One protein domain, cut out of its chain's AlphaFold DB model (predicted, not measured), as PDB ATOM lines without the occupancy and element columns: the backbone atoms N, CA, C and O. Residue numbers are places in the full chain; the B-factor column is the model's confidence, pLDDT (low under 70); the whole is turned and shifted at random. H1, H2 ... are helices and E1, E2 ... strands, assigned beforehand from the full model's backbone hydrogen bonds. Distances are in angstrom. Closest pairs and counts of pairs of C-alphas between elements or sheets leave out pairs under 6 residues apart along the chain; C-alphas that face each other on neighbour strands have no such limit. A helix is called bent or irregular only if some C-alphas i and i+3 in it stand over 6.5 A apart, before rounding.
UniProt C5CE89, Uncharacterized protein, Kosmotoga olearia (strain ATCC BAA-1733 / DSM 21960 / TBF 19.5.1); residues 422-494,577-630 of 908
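AT A GLANCE: This is residues 422 to 494 and 577 to 630 of the 908 residues of an uncharacterized protein of Kosmotoga olearia (strain ATCC BAA-1733 / DSM 21960 / TBF 19.5.1) (UniProt C5CE89). A long, twisted two-stranded hairpin, E4 and E5, runs the length of the domain; short E2 lies beside E4, and three helices cover one face of the sheet around the hairpin's middle. The small pair E1 and E3 lies toward the end away from the hairpin's tip, where residues 596 to 601 stick out. The printed part has 127 residues, with E1, H1, H2, H3, E2, E3, E4 and E5 in that order; both sheets, E2 - E4 - E5 and E1 - E3, are antiparallel, and the class is mixed. The whole is loose, with a radius of gyration of the C-alphas of 19.0 A, and spans 74 by 25 by 23 A.

IN THESE COORDINATES: E1, residues 422 to 426, begins with C-alpha 422 at (188.591, 200.539, 182.246). H1, residues 430 to 446, is 24.0 A long; it is irregular, with C-alphas 435 and 438 7.7 A apart, and has a kink of 56 degrees near residue 437. H2 holds residues 448 to 457, and H3, residues 470 to 480, is 15.3 A long. E2 is residues 481 to 485 and E3 residues 489 to 494. E4, residues 577 to 597, is 56.5 A long and bends by 63 degrees at residue 580. E5, residues 600 to 624, is 62.0 A long, bends by 57 degrees at residue 621 and ends with C-alpha 624 at (177.153, 201.811, 178.139).

HOW THE PARTS SIT: In the twisted sheet, E4 and E5 form a hairpin, with N 589 and O 608 2.8 A apart, within hydrogen-bond range. E2 is the antiparallel neighbour of E4, with N 484 and O 586 at 2.8 A. H1 and H3 on one face of this sheet make two layers, helices on one face of a sheet; H2 is on the same face. H1 comes closest to E5 at the C-alphas of Asp 435 and Ala 615, 5.3 A. H2 runs across the strands, at 89 degrees to E4 on the local plane; its closest C-alphas to E4 are Ser 453 and Gln 592, 5.6 A. H1 and H3 touch, about perpendicular at 85 degrees, the closest C-alphas being Ile 433 and Glu 474, 6.6 A. H1 and H2 touch only at the corner, at Ile 444 and Arg 451, with C-alphas 5.2 A apart. H2 and H3 only just touch, with 3 pairs of C-alphas within 8 A, the closest Asp 457 and Trp 476 at 7.6 A. E1 and E3 are antiparallel neighbours, with N 423 and O 493 2.8 A apart; E1 is apart from E5. Every O i to N i+4 pair is within hydrogen-bond range in H2 and H3, and 8 of 13 in H1.

THE WHOLE: The two C-alphas farthest apart, of Trp 598 and Ser 630, are 75.0 A apart. Residues 495 to 576 are not printed, and C-alphas 494 and 577 are 13.6 A apart across the cut. The link from H2 to H3, 12 residues, is long. The mean pLDDT of the printed part is 81.0; it is under 70 at residues 429 to 431, 466 to 467, 486 to 488 and 595 to 602.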
ATOM      1  N   ASN A 422     189.488 201.688 182.159       80.81
ATOM      2  CA  ASN A 422     188.591 200.539 182.246       80.81
ATOM      3  C   ASN A 422     188.741 199.886 183.624       80.81
ATOM      4  O   ASN A 422     189.836 199.494 184.016       80.81
ATOM      5  N   ILE A 423     187.637 199.756 184.351       81.00
ATOM      6  CA  ILE A 423     187.562 198.990 185.594       81.00
ATOM      7  C   ILE A 423     187.079 197.593 185.230       81.00
ATOM      8  O   ILE A 423     185.969 197.423 184.713       81.00
ATOM      9  N   THR A 424     187.912 196.601 185.511       81.38
ATOM     10  CA  THR A 424     187.616 195.192 185.279       81.38
ATOM     11  C   THR A 424     187.157 194.493 186.555       81.38
ATOM     12  O   THR A 424     187.412 194.935 187.677       81.38
ATOM     13  N   ARG A 425     186.432 193.387 186.389       78.69
ATOM     14  CA  ARG A 425     186.075 192.460 187.463       78.69
ATOM     15  C   ARG A 425     186.235 191.030 186.963       78.69
ATOM     16  O   ARG A 425     186.036 190.763 185.779       78.69
ATOM     17  N   GLN A 426     186.574 190.114 187.868       75.75
ATOM     18  CA  GLN A 426     186.582 188.691 187.541       75.75
ATOM     19  C   GLN A 426     185.186 188.214 187.141       75.75
ATOM     20  O   GLN A 426     184.182 188.612 187.742       75.75
ATOM     21  N   LEU A 427     185.164 187.374 186.109       70.56
ATOM     22  CA  LEU A 427     183.975 186.697 185.626       70.56
ATOM     23  C   LEU A 427     183.348 185.849 186.745       70.56
ATOM     24  O   LEU A 427     184.048 185.120 187.440       70.56
ATOM     25  N   ASP A 428     182.030 185.944 186.902       72.00
ATOM     26  CA  ASP A 428     181.271 185.102 187.829       72.00
ATOM     27  C   ASP A 428     181.114 183.687 187.245       72.00
ATOM     28  O   ASP A 428     180.528 183.520 186.171       72.00
ATOM     29  N   GLU A 429     181.637 182.679 187.951       69.88
ATOM     30  CA  GLU A 429     181.613 181.261 187.556       69.88
ATOM     31  C   GLU A 429     180.179 180.732 187.371       69.88
ATOM     32  O   GLU A 429     179.937 179.879 186.516       69.88
ATOM     33  N   THR A 430     179.195 181.324 188.054       69.88
ATOM     34  CA  THR A 430     177.768 180.976 187.930       69.88
ATOM     35  C   THR A 430     177.231 181.204 186.507       69.88
ATOM     36  O   THR A 430     176.372 180.467 186.017       69.88
ATOM     37  N   ASN A 431     177.765 182.202 185.787       68.38
ATOM     38  CA  ASN A 431     177.382 182.465 184.393       68.38
ATOM     39  C   ASN A 431     177.949 181.419 183.420       68.38
ATOM     40  O   ASN A 431     177.396 181.236 182.341       68.38
ATOM     41  N   VAL A 432     179.040 180.745 183.797       75.75
ATOM     42  CA  VAL A 432     179.683 179.677 183.015       75.75
ATOM     43  C   VAL A 432     178.940 178.359 183.215       75.75
ATOM     44  O   VAL A 432     178.703 177.636 182.252       75.75
ATOM     45  N   ILE A 433     178.543 178.074 184.460       80.94
ATOM     46  CA  ILE A 433     177.876 176.825 184.849       80.94
ATOM     47  C   ILE A 433     176.585 176.617 184.055       80.94
ATOM     48  O   ILE A 433     176.388 175.532 183.514       80.94
ATOM     49  N   ASN A 434     175.762 177.659 183.911       80.25
ATOM     50  CA  ASN A 434     174.483 177.586 183.199       80.25
ATOM     51  C   ASN A 434     174.612 177.181 181.719       80.25
ATOM     52  O   ASN A 434     173.757 176.456 181.214       80.25
ATOM     53  N   ASP A 435     175.684 177.593 181.037       81.44
ATOM     54  CA  ASP A 435     175.889 177.291 179.614       81.44
ATOM     55  C   ASP A 435     176.369 175.844 179.372       81.44
ATOM     56  O   ASP A 435     176.263 175.352 178.251       81.44
ATOM     57  N   ILE A 436     176.869 175.143 180.403       86.69
ATOM     58  CA  ILE A 436     177.442 173.786 180.280       86.69
ATOM     59  C   ILE A 436     176.582 172.680 180.917       86.69
ATOM     60  O   ILE A 436     176.952 171.509 180.831       86.69
ATOM     61  N   ILE A 437     175.446 173.010 181.552       88.19
ATOM     62  CA  ILE A 437     174.614 172.047 182.309       88.19
ATOM     63  C   ILE A 437     174.206 170.843 181.456       88.19
ATOM     64  O   ILE A 437     174.317 169.703 181.912       88.19
ATOM     65  N   ASP A 438     173.757 171.074 180.221       86.31
ATOM     66  CA  ASP A 438     173.281 169.999 179.347       86.31
ATOM     67  C   ASP A 438     174.416 169.062 178.912       86.31
ATOM     68  O   ASP A 438     174.283 167.838 179.005       86.31
ATOM     69  N   ASP A 439     175.580 169.608 178.557       87.62
ATOM     70  CA  ASP A 439     176.756 168.806 178.206       87.62
ATOM     71  C   ASP A 439     177.306 168.020 179.411       87.62
ATOM     72  O   ASP A 439     177.817 166.899 179.272       87.62
ATOM     73  N   VAL A 440     177.207 168.592 180.616       89.31
ATOM     74  CA  VAL A 440     177.574 167.930 181.875       89.31
ATOM     75  C   VAL A 440     176.597 166.805 182.196       89.31
ATOM     76  O   VAL A 440     177.029 165.719 182.587       89.31
ATOM     77  N   ARG A 441     175.298 167.017 181.981       89.31
ATOM     78  CA  ARG A 441     174.266 165.987 182.137       89.31
ATOM     79  C   ARG A 441     174.546 164.794 181.226       89.31
ATOM     80  O   ARG A 441     174.593 163.660 181.704       89.31
ATOM     81  N   GLU A 442     174.828 165.043 179.948       87.19
ATOM     82  CA  GLU A 442     175.216 163.989 179.004       87.19
ATOM     83  C   GLU A 442     176.506 163.276 179.424       87.19
ATOM     84  O   GLU A 442     176.617 162.049 179.322       87.19
ATOM     85  N   TRP A 443     177.487 164.023 179.938       90.81
ATOM     86  CA  TRP A 443     178.732 163.445 180.431       90.81
ATOM     87  C   TRP A 443     178.505 162.509 181.621       90.81
ATOM     88  O   TRP A 443     178.993 161.374 181.593       90.81
ATOM     89  N   ILE A 444     177.723 162.933 182.616       88.75
ATOM     90  CA  ILE A 444     177.334 162.105 183.766       88.75
ATOM     91  C   ILE A 444     176.630 160.834 183.287       88.75
ATOM     92  O   ILE A 444     176.904 159.739 183.784       88.75
ATOM     93  N   ASP A 445     175.770 160.954 182.277       85.75
ATOM     94  CA  ASP A 445     175.001 159.832 181.757       85.75
ATOM     95  C   ASP A 445     175.804 158.837 180.913       85.75
ATOM     96  O   ASP A 445     175.390 157.675 180.786       85.75
ATOM     97  N   SER A 446     176.950 159.266 180.382       86.12
ATOM     98  CA  SER A 446     177.830 158.459 179.534       86.12
ATOM     99  C   SER A 446     178.628 157.381 180.287       86.12
ATOM    100  O   SER A 446     179.018 156.379 179.683       86.12
ATOM    101  N   ASP A 447     178.847 157.535 181.599       87.06
ATOM    102  CA  ASP A 447     179.560 156.566 182.448       87.06
ATOM    103  C   ASP A 447     178.698 156.206 183.667       87.06
ATOM    104  O   ASP A 447     178.527 156.996 184.593       87.06
ATOM    105  N   GLU A 448     178.190 154.969 183.710       84.31
ATOM    106  CA  GLU A 448     177.363 154.466 184.819       84.31
ATOM    107  C   GLU A 448     178.054 154.635 186.184       84.31
ATOM    108  O   GLU A 448     177.394 154.947 187.172       84.31
ATOM    109  N   LYS A 449     179.387 154.525 186.239       86.62
ATOM    110  CA  LYS A 449     180.148 154.717 187.482       86.62
ATOM    111  C   LYS A 449     180.318 156.184 187.857       86.62
ATOM    112  O   LYS A 449     180.487 156.469 189.038       86.62
ATOM    113  N   LEU A 450     180.330 157.089 186.875       87.62
ATOM    114  CA  LEU A 450     180.303 158.531 187.126       87.62
ATOM    115  C   LEU A 450     178.953 158.894 187.739       87.62
ATOM    116  O   LEU A 450     178.925 159.457 188.825       87.62
ATOM    117  N   ARG A 451     177.848 158.453 187.123       88.00
ATOM    118  CA  ARG A 451     176.491 158.671 187.645       88.00
ATOM    119  C   ARG A 451     176.313 158.143 189.070       88.00
ATOM    120  O   ARG A 451     175.778 158.850 189.912       88.00
ATOM    121  N   GLU A 452     176.780 156.928 189.363       86.50
ATOM    122  CA  GLU A 452     176.742 156.371 190.725       86.50
ATOM    123  C   GLU A 452     177.494 157.247 191.742       86.50
ATOM    124  O   GLU A 452     177.030 157.407 192.871       86.50
ATOM    125  N   SER A 453     178.637 157.810 191.339       87.88
ATOM    126  CA  SER A 453     179.449 158.702 192.173       87.88
ATOM    127  C   SER A 453     178.763 160.055 192.392       87.88
ATOM    128  O   SER A 453     178.694 160.522 193.523       87.88
ATOM    129  N   VAL A 454     178.182 160.647 191.344       88.56
ATOM    130  CA  VAL A 454     177.431 161.911 191.447       88.56
ATOM    131  C   VAL A 454     176.169 161.744 192.299       88.56
ATOM    132  O   VAL A 454     175.908 162.557 193.182       88.56
ATOM    133  N   ASN A 455     175.416 160.653 192.110       87.81
ATOM    134  CA  ASN A 455     174.252 160.328 192.942       87.81
ATOM    135  C   ASN A 455     174.626 160.221 194.425       87.81
ATOM    136  O   ASN A 455     173.843 160.626 195.281       87.81
ATOM    137  N   TYR A 456     175.804 159.669 194.728       86.25
ATOM    138  CA  TYR A 456     176.300 159.570 196.096       86.25
ATOM    139  C   TYR A 456     176.581 160.948 196.709       86.25
ATOM    140  O   TYR A 456     176.123 161.201 197.823       86.25
ATOM    141  N   ASP A 457     177.262 161.838 195.983       87.31
ATOM    142  CA  ASP A 457     177.564 163.196 196.461       87.31
ATOM    143  C   ASP A 457     176.294 164.029 196.681       87.31
ATOM    144  O   ASP A 457     176.186 164.766 197.660       87.31
ATOM    145  N   LEU A 458     175.296 163.851 195.812       86.75
ATOM    146  CA  LEU A 458     174.005 164.533 195.888       86.75
ATOM    147  C   LEU A 458     172.989 163.862 196.832       86.75
ATOM    148  O   LEU A 458     171.883 164.366 197.015       86.75
ATOM    149  N   GLY A 459     173.323 162.718 197.438       83.25
ATOM    150  CA  GLY A 459     172.435 162.008 198.368       83.25
ATOM    151  C   GLY A 459     171.244 161.289 197.716       83.25
ATOM    152  O   GLY A 459     170.309 160.885 198.414       83.25
ATOM    153  N   TYR A 460     171.272 161.083 196.399       84.38
ATOM    154  CA  TYR A 460     170.302 160.257 195.681       84.38
ATOM    155  C   TYR A 460     170.609 158.758 195.852       84.38
ATOM    156  O   TYR A 460     171.746 158.358 196.123       84.38
ATOM    157  N   PRO A 461     169.615 157.862 195.674       82.19
ATOM    158  CA  PRO A 461     169.889 156.432 195.598       82.19
ATOM    159  C   PRO A 461     170.955 156.155 194.530       82.19
ATOM    160  O   PRO A 461     170.788 156.558 193.387       82.19
ATOM    161  N   ILE A 462     172.020 155.427 194.880       78.00
ATOM    162  CA  ILE A 462     173.175 155.160 193.994       78.00
ATOM    163  C   ILE A 462     172.745 154.673 192.598       78.00
ATOM    164  O   ILE A 462     173.265 155.131 191.586       78.00
ATOM    165  N   ASN A 463     171.734 153.799 192.542       78.81
ATOM    166  CA  ASN A 463     171.215 153.213 191.302       78.81
ATOM    167  C   ASN A 463     170.138 154.078 190.616       78.81
ATOM    168  O   ASN A 463     169.420 153.578 189.742       78.81
ATOM    169  N   SER A 464     169.932 155.318 191.062       78.19
ATOM    170  CA  SER A 464     168.893 156.179 190.518       78.19
ATOM    171  C   SER A 464     169.177 156.497 189.056       78.19
ATOM    172  O   SER A 464     170.303 156.813 188.671       78.19
ATOM    173  N   ARG A 465     168.121 156.401 188.246       71.25
ATOM    174  CA  ARG A 465     168.108 156.802 186.834       71.25
ATOM    175  C   ARG A 465     167.198 158.004 186.582       71.25
ATOM    176  O   ARG A 465     166.942 158.330 185.429       71.25
ATOM    177  N   SER A 466     166.656 158.620 187.635       68.88
ATOM    178  CA  SER A 466     165.997 159.919 187.503       68.88
ATOM    179  C   SER A 466     167.053 160.962 187.146       68.88
ATOM    180  O   SER A 466     168.080 161.021 187.820       68.88
ATOM    181  N   PHE A 467     166.814 161.755 186.103       66.06
ATOM    182  CA  PHE A 467     167.744 162.807 185.695       66.06
ATOM    183  C   PHE A 467     167.813 163.901 186.763       66.06
ATOM    184  O   PHE A 467     166.781 164.296 187.312       66.06
ATOM    185  N   LEU A 468     169.031 164.357 187.052       77.62
ATOM    186  CA  LEU A 468     169.308 165.465 187.963       77.62
ATOM    187  C   LEU A 468     168.686 166.745 187.397       77.62
ATOM    188  O   LEU A 468     168.839 167.027 186.200       77.62
ATOM    189  N   SER A 469     167.968 167.502 188.231       84.25
ATOM    190  CA  SER A 469     167.468 168.818 187.821       84.25
ATOM    191  C   SER A 469     168.639 169.758 187.527       84.25
ATOM    192  O   SER A 469     169.749 169.513 188.001       84.25
ATOM    193  N   ASP A 470     168.421 170.820 186.746       82.75
ATOM    194  CA  ASP A 470     169.480 171.805 186.463       82.75
ATOM    195  C   ASP A 470     170.114 172.317 187.769       82.75
ATOM    196  O   ASP A 470     171.334 172.337 187.887       82.75
ATOM    197  N   GLY A 471     169.294 172.570 188.798       85.50
ATOM    198  CA  GLY A 471     169.767 172.984 190.123       85.50
ATOM    199  C   GLY A 471     170.545 171.911 190.901       85.50
ATOM    200  O   GLY A 471     171.420 172.251 191.691       85.50
ATOM    201  N   ASP A 472     170.278 170.616 190.681       86.56
ATOM    202  CA  ASP A 472     171.086 169.538 191.277       86.56
ATOM    203  C   ASP A 472     172.478 169.459 190.622       86.56
ATOM    204  O   ASP A 472     173.471 169.191 191.299       86.56
ATOM    205  N   ILE A 473     172.554 169.681 189.304       87.75
ATOM    206  CA  ILE A 473     173.816 169.680 188.546       87.75
ATOM    207  C   ILE A 473     174.638 170.928 188.873       87.75
ATOM    208  O   ILE A 473     175.838 170.808 189.099       87.75
ATOM    209  N   GLU A 474     173.999 172.096 188.947       87.19
ATOM    210  CA  GLU A 474     174.615 173.358 189.371       87.19
ATOM    211  C   GLU A 474     175.219 173.219 190.773       87.19
ATOM    212  O   GLU A 474     176.422 173.403 190.949       87.19
ATOM    213  N   TYR A 475     174.430 172.745 191.746       87.56
ATOM    214  CA  TYR A 475     174.919 172.494 193.102       87.56
ATOM    215  C   TYR A 475     176.094 171.506 193.130       87.56
ATOM    216  O   TYR A 475     177.054 171.690 193.884       87.56
ATOM    217  N   TRP A 476     176.039 170.450 192.313       90.88
ATOM    218  CA  TRP A 476     177.129 169.486 192.222       90.88
ATOM    219  C   TRP A 476     178.415 170.107 191.662       90.88
ATOM    220  O   TRP A 476     179.491 169.902 192.230       90.88
ATOM    221  N   LEU A 477     178.301 170.885 190.581       88.88
ATOM    222  CA  LEU A 477     179.419 171.580 189.944       88.88
ATOM    223  C   LEU A 477     180.084 172.576 190.900       88.88
ATOM    224  O   LEU A 477     181.305 172.576 190.999       88.88
ATOM    225  N   GLU A 478     179.300 173.348 191.655       86.19
ATOM    226  CA  GLU A 478     179.813 174.339 192.612       86.19
ATOM    227  C   GLU A 478     180.565 173.721 193.803       86.19
ATOM    228  O   GLU A 478     181.466 174.345 194.361       86.19
ATOM    229  N   ASN A 479     180.184 172.513 194.237       87.25
ATOM    230  CA  ASN A 479     180.630 171.971 195.527       87.25
ATOM    231  C   ASN A 479     181.585 170.774 195.419       87.25
ATOM    232  O   ASN A 479     182.332 170.508 196.365       87.25
ATOM    233  N   PHE A 480     181.569 170.035 194.307       88.56
ATOM    234  CA  PHE A 480     182.288 168.760 194.190       88.56
ATOM    235  C   PHE A 480     183.218 168.673 192.975       88.56
ATOM    236  O   PHE A 480     184.007 167.727 192.882       88.56
ATOM    237  N   VAL A 481     183.161 169.640 192.056       88.50
ATOM    238  CA  VAL A 481     183.927 169.636 190.804       88.50
ATOM    239  C   VAL A 481     184.877 170.824 190.773       88.50
ATOM    240  O   VAL A 481     184.509 171.942 191.110       88.50
ATOM    241  N   LEU A 482     186.117 170.587 190.352       86.44
ATOM    242  CA  LEU A 482     187.042 171.662 190.022       86.44
ATOM    243  C   LEU A 482     186.769 172.106 188.582       86.44
ATOM    244  O   LEU A 482     186.918 171.310 187.651       86.44
ATOM    245  N   ILE A 483     186.376 173.367 188.417       84.50
ATOM    246  CA  ILE A 483     186.169 174.001 187.115       84.50
ATOM    247  C   ILE A 483     187.449 174.758 186.758       84.50
ATOM    248  O   ILE A 483     187.799 175.752 187.386       84.50
ATOM    249  N   GLU A 484     188.172 174.275 185.755       81.75
ATOM    250  CA  GLU A 484     189.324 174.973 185.192       81.75
ATOM    251  C   GLU A 484     188.858 175.817 184.001       81.75
ATOM    252  O   GLU A 484     188.536 175.291 182.932       81.75
ATOM    253  N   LEU A 485     188.842 177.138 184.192       76.50
ATOM    254  CA  LEU A 485     188.614 178.123 183.139       76.50
ATOM    255  C   LEU A 485     189.747 179.156 183.106       76.50
ATOM    256  O   LEU A 485     190.316 179.525 184.134       76.50
ATOM    257  N   SER A 486     190.059 179.655 181.911       64.88
ATOM    258  CA  SER A 486     190.954 180.806 181.755       64.88
ATOM    259  C   SER A 486     190.159 182.052 182.134       64.88
ATOM    260  O   SER A 486     189.421 182.544 181.294       64.88
ATOM    261  N   THR A 487     190.216 182.525 183.384       59.19
ATOM    262  CA  THR A 487     189.362 183.631 183.863       59.19
ATOM    263  C   THR A 487     189.645 184.927 183.094       59.19
ATOM    264  O   THR A 487     190.690 185.540 183.342       59.19
ATOM    265  N   PRO A 488     188.755 185.389 182.194       62.75
ATOM    266  CA  PRO A 488     188.921 186.695 181.592       62.75
ATOM    267  C   PRO A 488     188.469 187.762 182.596       62.75
ATOM    268  O   PRO A 488     187.465 187.614 183.298       62.75
ATOM    269  N   GLU A 489     189.222 188.851 182.676       70.62
ATOM    270  CA  GLU A 489     188.763 190.066 183.336       70.62
ATOM    271  C   GLU A 489     187.766 190.779 182.421       70.62
ATOM    272  O   GLU A 489     188.101 191.152 181.298       70.62
ATOM    273  N   VAL A 490     186.533 190.969 182.890       76.31
ATOM    274  CA  VAL A 490     185.485 191.640 182.112       76.31
ATOM    275  C   VAL A 490     185.400 193.097 182.538       76.31
ATOM    276  O   VAL A 490     185.354 193.408 183.730       76.31
ATOM    277  N   ILE A 491     185.354 194.006 181.565       80.62
ATOM    278  CA  ILE A 491     185.193 195.436 181.831       80.62
ATOM    279  C   ILE A 491     183.771 195.690 182.349       80.62
ATOM    280  O   ILE A 491     182.787 195.400 181.672       80.62
ATOM    281  N   VAL A 492     183.641 196.251 183.549       83.19
ATOM    282  CA  VAL A 492     182.342 196.518 184.198       83.19
ATOM    283  C   VAL A 492     181.997 198.001 184.261       83.19
ATOM    284  O   VAL A 492     180.824 198.382 184.251       83.19
ATOM    285  N   GLU A 493     183.010 198.858 184.306       86.38
ATOM    286  CA  GLU A 493     182.840 200.297 184.450       86.38
ATOM    287  C   GLU A 493     183.974 201.031 183.733       86.38
ATOM    288  O   GLU A 493     185.085 200.522 183.609       86.38
ATOM    289  N   GLN A 494     183.694 202.237 183.257       84.12
ATOM    290  CA  GLN A 494     184.704 203.172 182.792       84.12
ATOM    291  C   GLN A 494     184.723 204.394 183.690       84.12
ATOM    292  O   GLN A 494     183.689 205.012 183.955       84.12
ATOM    293  N   SER A 577     175.194 196.102 178.566       82.06
ATOM    294  CA  SER A 577     175.101 194.823 177.861       82.06
ATOM    295  C   SER A 577     176.455 194.405 177.299       82.06
ATOM    296  O   SER A 577     177.333 195.246 177.104       82.06
ATOM    297  N   TYR A 578     176.600 193.109 177.027       82.69
ATOM    298  CA  TYR A 578     177.836 192.495 176.558       82.69
ATOM    299  C   TYR A 578     177.588 191.574 175.368       82.69
ATOM    300  O   TYR A 578     176.605 190.825 175.374       82.69
ATOM    301  N   SER A 579     178.543 191.542 174.443       82.38
ATOM    302  CA  SER A 579     178.688 190.437 173.509       82.38
ATOM    303  C   SER A 579     179.235 189.219 174.253       82.38
ATOM    304  O   SER A 579     179.933 189.345 175.265       82.38
ATOM    305  N   LYS A 580     178.879 188.020 173.786       81.06
ATOM    306  CA  LYS A 580     179.354 186.761 174.362       81.06
ATOM    307  C   LYS A 580     180.413 186.127 173.457       81.06
ATOM    308  O   LYS A 580     180.175 186.006 172.256       81.06
ATOM    309  N   ALA A 581     181.510 185.646 174.034       77.69
ATOM    310  CA  ALA A 581     182.523 184.853 173.338       77.69
ATOM    311  C   ALA A 581     182.627 183.436 173.922       77.69
ATOM    312  O   ALA A 581     182.407 183.251 175.123       77.69
ATOM    313  N   PRO A 582     182.966 182.437 173.087       83.12
ATOM    314  CA  PRO A 582     183.203 181.080 173.554       83.12
ATOM    315  C   PRO A 582     184.489 181.011 174.391       83.12
ATOM    316  O   PRO A 582     185.534 181.513 173.976       83.12
ATOM    317  N   VAL A 583     184.418 180.356 175.547       79.31
ATOM    318  CA  VAL A 583     185.560 180.027 176.408       79.31
ATOM    319  C   VAL A 583     185.563 178.531 176.684       79.31
ATOM    320  O   VAL A 583     184.522 177.945 176.992       79.31
ATOM    321  N   ASP A 584     186.742 177.922 176.576       84.25
ATOM    322  CA  ASP A 584     186.938 176.506 176.873       84.25
ATOM    323  C   ASP A 584     186.885 176.257 178.383       84.25
ATOM    324  O   ASP A 584     187.588 176.901 179.167       84.25
ATOM    325  N   VAL A 585     186.068 175.282 178.776       85.00
ATOM    326  CA  VAL A 585     185.891 174.857 180.164       85.00
ATOM    327  C   VAL A 585     186.354 173.413 180.309       85.00
ATOM    328  O   VAL A 585     185.944 172.524 179.554       85.00
ATOM    329  N   ASN A 586     187.194 173.163 181.310       87.69
ATOM    330  CA  ASN A 586     187.593 171.818 181.698       87.69
ATOM    331  C   ASN A 586     187.052 171.508 183.092       87.69
ATOM    332  O   ASN A 586     187.169 172.312 184.011       87.69
ATOM    333  N   LEU A 587     186.476 170.322 183.257       90.19
ATOM    334  CA  LEU A 587     185.961 169.862 184.543       90.19
ATOM    335  C   LEU A 587     186.804 168.709 185.055       90.19
ATOM    336  O   LEU A 587     187.064 167.751 184.319       90.19
ATOM    337  N   ILE A 588     187.172 168.772 186.330       90.62
ATOM    338  CA  ILE A 588     187.891 167.711 187.029       90.62
ATOM    339  C   ILE A 588     187.086 167.315 188.263       90.62
ATOM    340  O   ILE A 588     186.927 168.079 189.210       90.62
ATOM    341  N   TYR A 589     186.597 166.080 188.265       93.50
ATOM    342  CA  TYR A 589     185.811 165.530 189.360       93.50
ATOM    343  C   TYR A 589     186.567 164.407 190.075       93.50
ATOM    344  O   TYR A 589     186.967 163.406 189.468       93.50
ATOM    345  N   HIS A 590     186.733 164.560 191.388       89.62
ATOM    346  CA  HIS A 590     187.403 163.602 192.267       89.62
ATOM    347  C   HIS A 590     186.381 162.747 193.029       89.62
ATOM    348  O   HIS A 590     186.173 162.925 194.226       89.62
ATOM    349  N   GLY A 591     185.757 161.795 192.339       86.12
ATOM    350  CA  GLY A 591     184.743 160.927 192.934       86.12
ATOM    351  C   GLY A 591     185.247 159.538 193.335       86.12
ATOM    352  O   GLY A 591     186.441 159.272 193.523       86.12
ATOM    353  N   GLN A 592     184.306 158.602 193.457       85.44
ATOM    354  CA  GLN A 592     184.564 157.242 193.917       85.44
ATOM    355  C   GLN A 592     183.776 156.220 193.098       85.44
ATOM    356  O   GLN A 592     182.589 156.359 192.838       85.44
ATOM    357  N   THR A 593     184.439 155.132 192.714       80.62
ATOM    358  CA  THR A 593     183.774 153.980 192.100       80.62
ATOM    359  C   THR A 593     183.389 152.958 193.151       80.62
ATOM    360  O   THR A 593     184.184 152.614 194.033       80.62
ATOM    361  N   ILE A 594     182.179 152.427 193.010       72.12
ATOM    362  CA  ILE A 594     181.640 151.415 193.903       72.12
ATOM    363  C   ILE A 594     181.972 150.031 193.351       72.12
ATOM    364  O   ILE A 594     181.691 149.697 192.199       72.12
ATOM    365  N   ARG A 595     182.563 149.178 194.189       66.38
ATOM    366  CA  ARG A 595     182.721 147.750 193.903       66.38
ATOM    367  C   ARG A 595     181.951 146.941 194.936       66.38
ATOM    368  O   ARG A 595     182.272 146.977 196.123       66.38
ATOM    369  N   ARG A 596     180.956 146.181 194.477       63.69
ATOM    370  CA  ARG A 596     180.217 145.219 195.305       63.69
ATOM    371  C   ARG A 596     180.804 143.823 195.129       63.69
ATOM    372  O   ARG A 596     180.790 143.281 194.026       63.69
ATOM    373  N   ILE A 597     181.318 143.245 196.210       52.62
ATOM    374  CA  ILE A 597     181.732 141.837 196.267       52.62
ATOM    375  C   ILE A 597     181.039 141.233 197.487       52.62
ATOM    376  O   ILE A 597     181.462 141.450 198.622       52.62
ATOM    377  N   TRP A 598     179.941 140.505 197.244       56.16
ATOM    378  CA  TRP A 598     179.000 140.080 198.294       56.16
ATOM    379  C   TRP A 598     178.539 141.284 199.151       56.16
ATOM    380  O   TRP A 598     178.600 142.420 198.690       56.16
ATOM    381  N   TRP A 599     178.036 141.068 200.367       50.69
ATOM    382  CA  TRP A 599     177.568 142.084 201.331       50.69
ATOM    383  C   TRP A 599     178.558 143.224 201.687       50.69
ATOM    384  O   TRP A 599     178.215 144.073 202.506       50.69
ATOM    385  N   TRP A 600     179.748 143.295 201.075       48.75
ATOM    386  CA  TRP A 600     180.741 144.355 201.281       48.75
ATOM    387  C   TRP A 600     180.781 145.344 200.104       48.75
ATOM    388  O   TRP A 600     180.980 144.958 198.947       48.75
ATOM    389  N   ILE A 601     180.639 146.633 200.421       63.06
ATOM    390  CA  ILE A 601     180.786 147.759 199.490       63.06
ATOM    391  C   ILE A 601     182.184 148.351 199.687       63.06
ATOM    392  O   ILE A 601     182.526 148.763 200.792       63.06
ATOM    393  N   TRP A 602     182.989 148.380 198.625       69.19
ATOM    394  CA  TRP A 602     184.317 148.998 198.626       69.19
ATOM    395  C   TRP A 602     184.322 150.220 197.720       69.19
ATOM    396  O   TRP A 602     183.922 150.131 196.557       69.19
ATOM    397  N   TRP A 603     184.831 151.328 198.247       72.62
ATOM    398  CA  TRP A 603     184.986 152.580 197.521       72.62
ATOM    399  C   TRP A 603     186.418 152.704 197.017       72.62
ATOM    400  O   TRP A 603     187.373 152.481 197.766       72.62
ATOM    401  N   LYS A 604     186.580 153.028 195.735       81.69
ATOM    402  CA  LYS A 604     187.887 153.346 195.160       81.69
ATOM    403  C   LYS A 604     187.865 154.746 194.565       81.69
ATOM    404  O   LYS A 604     187.034 154.962 193.682       81.69
ATOM    405  N   PRO A 605     188.776 155.648 194.968       84.12
ATOM    406  CA  PRO A 605     188.859 156.970 194.365       84.12
ATOM    407  C   PRO A 605     189.120 156.838 192.862       84.12
ATOM    408  O   PRO A 605     189.915 155.994 192.430       84.12
ATOM    409  N   LYS A 606     188.426 157.648 192.067       88.62
ATOM    410  CA  LYS A 606     188.611 157.762 190.620       88.62
ATOM    411  C   LYS A 606     188.451 159.228 190.239       88.62
ATOM    412  O   LYS A 606     187.609 159.923 190.792       88.62
ATOM    413  N   ILE A 607     189.274 159.673 189.300       89.81
ATOM    414  CA  ILE A 607     189.195 161.020 188.744       89.81
ATOM    415  C   ILE A 607     188.517 160.912 187.384       89.81
ATOM    416  O   ILE A 607     188.856 160.028 186.589       89.81
ATOM    417  N   TRP A 608     187.560 161.794 187.140       92.44
ATOM    418  CA  TRP A 608     186.946 161.984 185.837       92.44
ATOM    419  C   TRP A 608     187.279 163.379 185.334       92.44
ATOM    420  O   TRP A 608     187.199 164.344 186.087       92.44
ATOM    421  N   THR A 609     187.645 163.468 184.060       90.31
ATOM    422  CA  THR A 609     187.908 164.736 183.386       90.31
ATOM    423  C   THR A 609     186.991 164.882 182.180       90.31
ATOM    424  O   THR A 609     186.780 163.921 181.431       90.31
ATOM    425  N   LYS A 610     186.441 166.079 181.994       90.00
ATOM    426  CA  LYS A 610     185.702 166.467 180.792       90.00
ATOM    427  C   LYS A 610     186.394 167.675 180.186       90.00
ATOM    428  O   LYS A 610     186.572 168.685 180.855       90.00
ATOM    429  N   THR A 611     186.786 167.529 178.929       85.69
ATOM    430  CA  THR A 611     187.440 168.566 178.128       85.69
ATOM    431  C   THR A 611     186.598 168.859 176.893       85.69
ATOM    432  O   THR A 611     185.850 167.985 176.443       85.69
ATOM    433  N   GLY A 612     186.763 170.048 176.314       79.31
ATOM    434  CA  GLY A 612     186.024 170.464 175.118       79.31
ATOM    435  C   GLY A 612     184.578 170.870 175.404       79.31
ATOM    436  O   GLY A 612     183.726 170.689 174.540       79.31
ATOM    437  N   LEU A 613     184.300 171.354 176.619       84.44
ATOM    438  CA  LEU A 613     183.084 172.112 176.906       84.44
ATOM    439  C   LEU A 613     183.323 173.568 176.520       84.44
ATOM    440  O   LEU A 613     184.419 174.088 176.738       84.44
ATOM    441  N   THR A 614     182.298 174.225 175.996       83.69
ATOM    442  CA  THR A 614     182.374 175.631 175.599       83.69
ATOM    443  C   THR A 614     181.257 176.405 176.282       83.69
ATOM    444  O   THR A 614     180.088 176.086 176.093       83.69
ATOM    445  N   ALA A 615     181.612 177.438 177.044       83.00
ATOM    446  CA  ALA A 615     180.660 178.377 177.639       83.00
ATOM    447  C   ALA A 615     180.707 179.726 176.909       83.00
ATOM    448  O   ALA A 615     181.767 180.125 176.427       83.00
ATOM    449  N   TYR A 616     179.588 180.450 176.840       81.75
ATOM    450  CA  TYR A 616     179.496 181.742 176.159       81.75
ATOM    451  C   TYR A 616     179.420 182.884 177.172       81.75
ATOM    452  O   TYR A 616     178.347 183.297 177.631       81.75
ATOM    453  N   VAL A 617     180.588 183.437 177.486       77.75
ATOM    454  CA  VAL A 617     180.764 184.421 178.559       77.75
ATOM    455  C   VAL A 617     180.871 185.845 178.002       77.75
ATOM    456  O   VAL A 617     181.319 186.016 176.868       77.75
ATOM    457  N   PRO A 618     180.480 186.877 178.771       76.75
ATOM    458  CA  PRO A 618     180.711 188.277 178.415       76.75
ATOM    459  C   PRO A 618     182.160 188.551 177.980       76.75
ATOM    460  O   PRO A 618     183.087 188.273 178.739       76.75
ATOM    461  N   SER A 619     182.344 189.113 176.783       75.12
ATOM    462  CA  SER A 619     183.663 189.416 176.208       75.12
ATOM    463  C   SER A 619     183.883 190.902 175.954       75.12
ATOM    464  O   SER A 619     184.870 191.459 176.426       75.12
ATOM    465  N   GLU A 620     182.963 191.569 175.255       78.31
ATOM    466  CA  GLU A 620     183.059 193.001 174.952       78.31
ATOM    467  C   GLU A 620     181.775 193.718 175.363       78.31
ATOM    468  O   GLU A 620     180.700 193.125 175.396       78.31
ATOM    469  N   VAL A 621     181.878 195.001 175.711       78.94
ATOM    470  CA  VAL A 621     180.716 195.803 176.114       78.94
ATOM    471  C   VAL A 621     179.989 196.310 174.869       78.94
ATOM    472  O   VAL A 621     180.523 197.145 174.143       78.94
ATOM    473  N   ASP A 622     178.746 195.873 174.670       81.69
ATOM    474  CA  ASP A 622     177.897 196.299 173.549       81.69
ATOM    475  C   ASP A 622     177.293 197.688 173.777       81.69
ATOM    476  O   ASP A 622     177.078 198.460 172.841       81.69
ATOM    477  N   SER A 623     176.967 198.017 175.031       82.69
ATOM    478  CA  SER A 623     176.363 199.307 175.359       82.69
ATOM    479  C   SER A 623     176.717 199.792 176.761       82.69
ATOM    480  O   SER A 623     176.944 199.008 177.683       82.69
ATOM    481  N   TRP A 624     176.757 201.116 176.915       84.69
ATOM    482  CA  TRP A 624     177.153 201.811 178.139       84.69
ATOM    483  C   TRP A 624     176.023 202.693 178.672       84.69
ATOM    484  O   TRP A 624     175.227 203.222 177.898       84.69
ATOM    485  N   SER A 625     175.994 202.911 179.987       81.06
ATOM    486  CA  SER A 625     175.155 203.936 180.608       81.06
ATOM    487  C   SER A 625     175.650 205.344 180.271       81.06
ATOM    488  O   SER A 625     176.805 205.539 179.879       81.06
ATOM    489  N   ASP A 626     174.809 206.347 180.522       83.44
ATOM    490  CA  ASP A 626     175.239 207.743 180.496       83.44
ATOM    491  C   ASP A 626     176.367 208.002 181.508       83.44
ATOM    492  O   ASP A 626     176.478 207.333 182.544       83.44
ATOM    493  N   TRP A 627     177.200 209.000 181.207       79.31
ATOM    494  CA  TRP A 627     178.261 209.462 182.097       79.31
ATOM    495  C   TRP A 627     177.682 210.212 183.303       79.31
ATOM    496  O   TRP A 627     177.004 211.230 183.153       79.31
ATOM    497  N   SER A 628     178.018 209.761 184.509       82.12
ATOM    498  CA  SER A 628     177.738 210.456 185.765       82.12
ATOM    499  C   SER A 628     178.943 211.292 186.185       82.12
ATOM    500  O   SER A 628     180.013 210.735 186.415       82.12
ATOM    501  N   TYR A 629     178.783 212.616 186.277       86.25
ATOM    502  CA  TYR A 629     179.868 213.565 186.557       86.25
ATOM    503  C   TYR A 629     179.887 213.999 188.026       86.25
ATOM    504  O   TYR A 629     178.868 214.428 188.569       86.25
ATOM    505  N   SER A 630     181.064 213.976 188.649       86.00
ATOM    506  CA  SER A 630     181.299 214.618 189.940       86.00
ATOM    507  C   SER A 630     181.298 216.146 189.817       86.00
ATOM    508  O   SER A 630     181.453 216.712 188.730       86.00
TER     509      SER A 630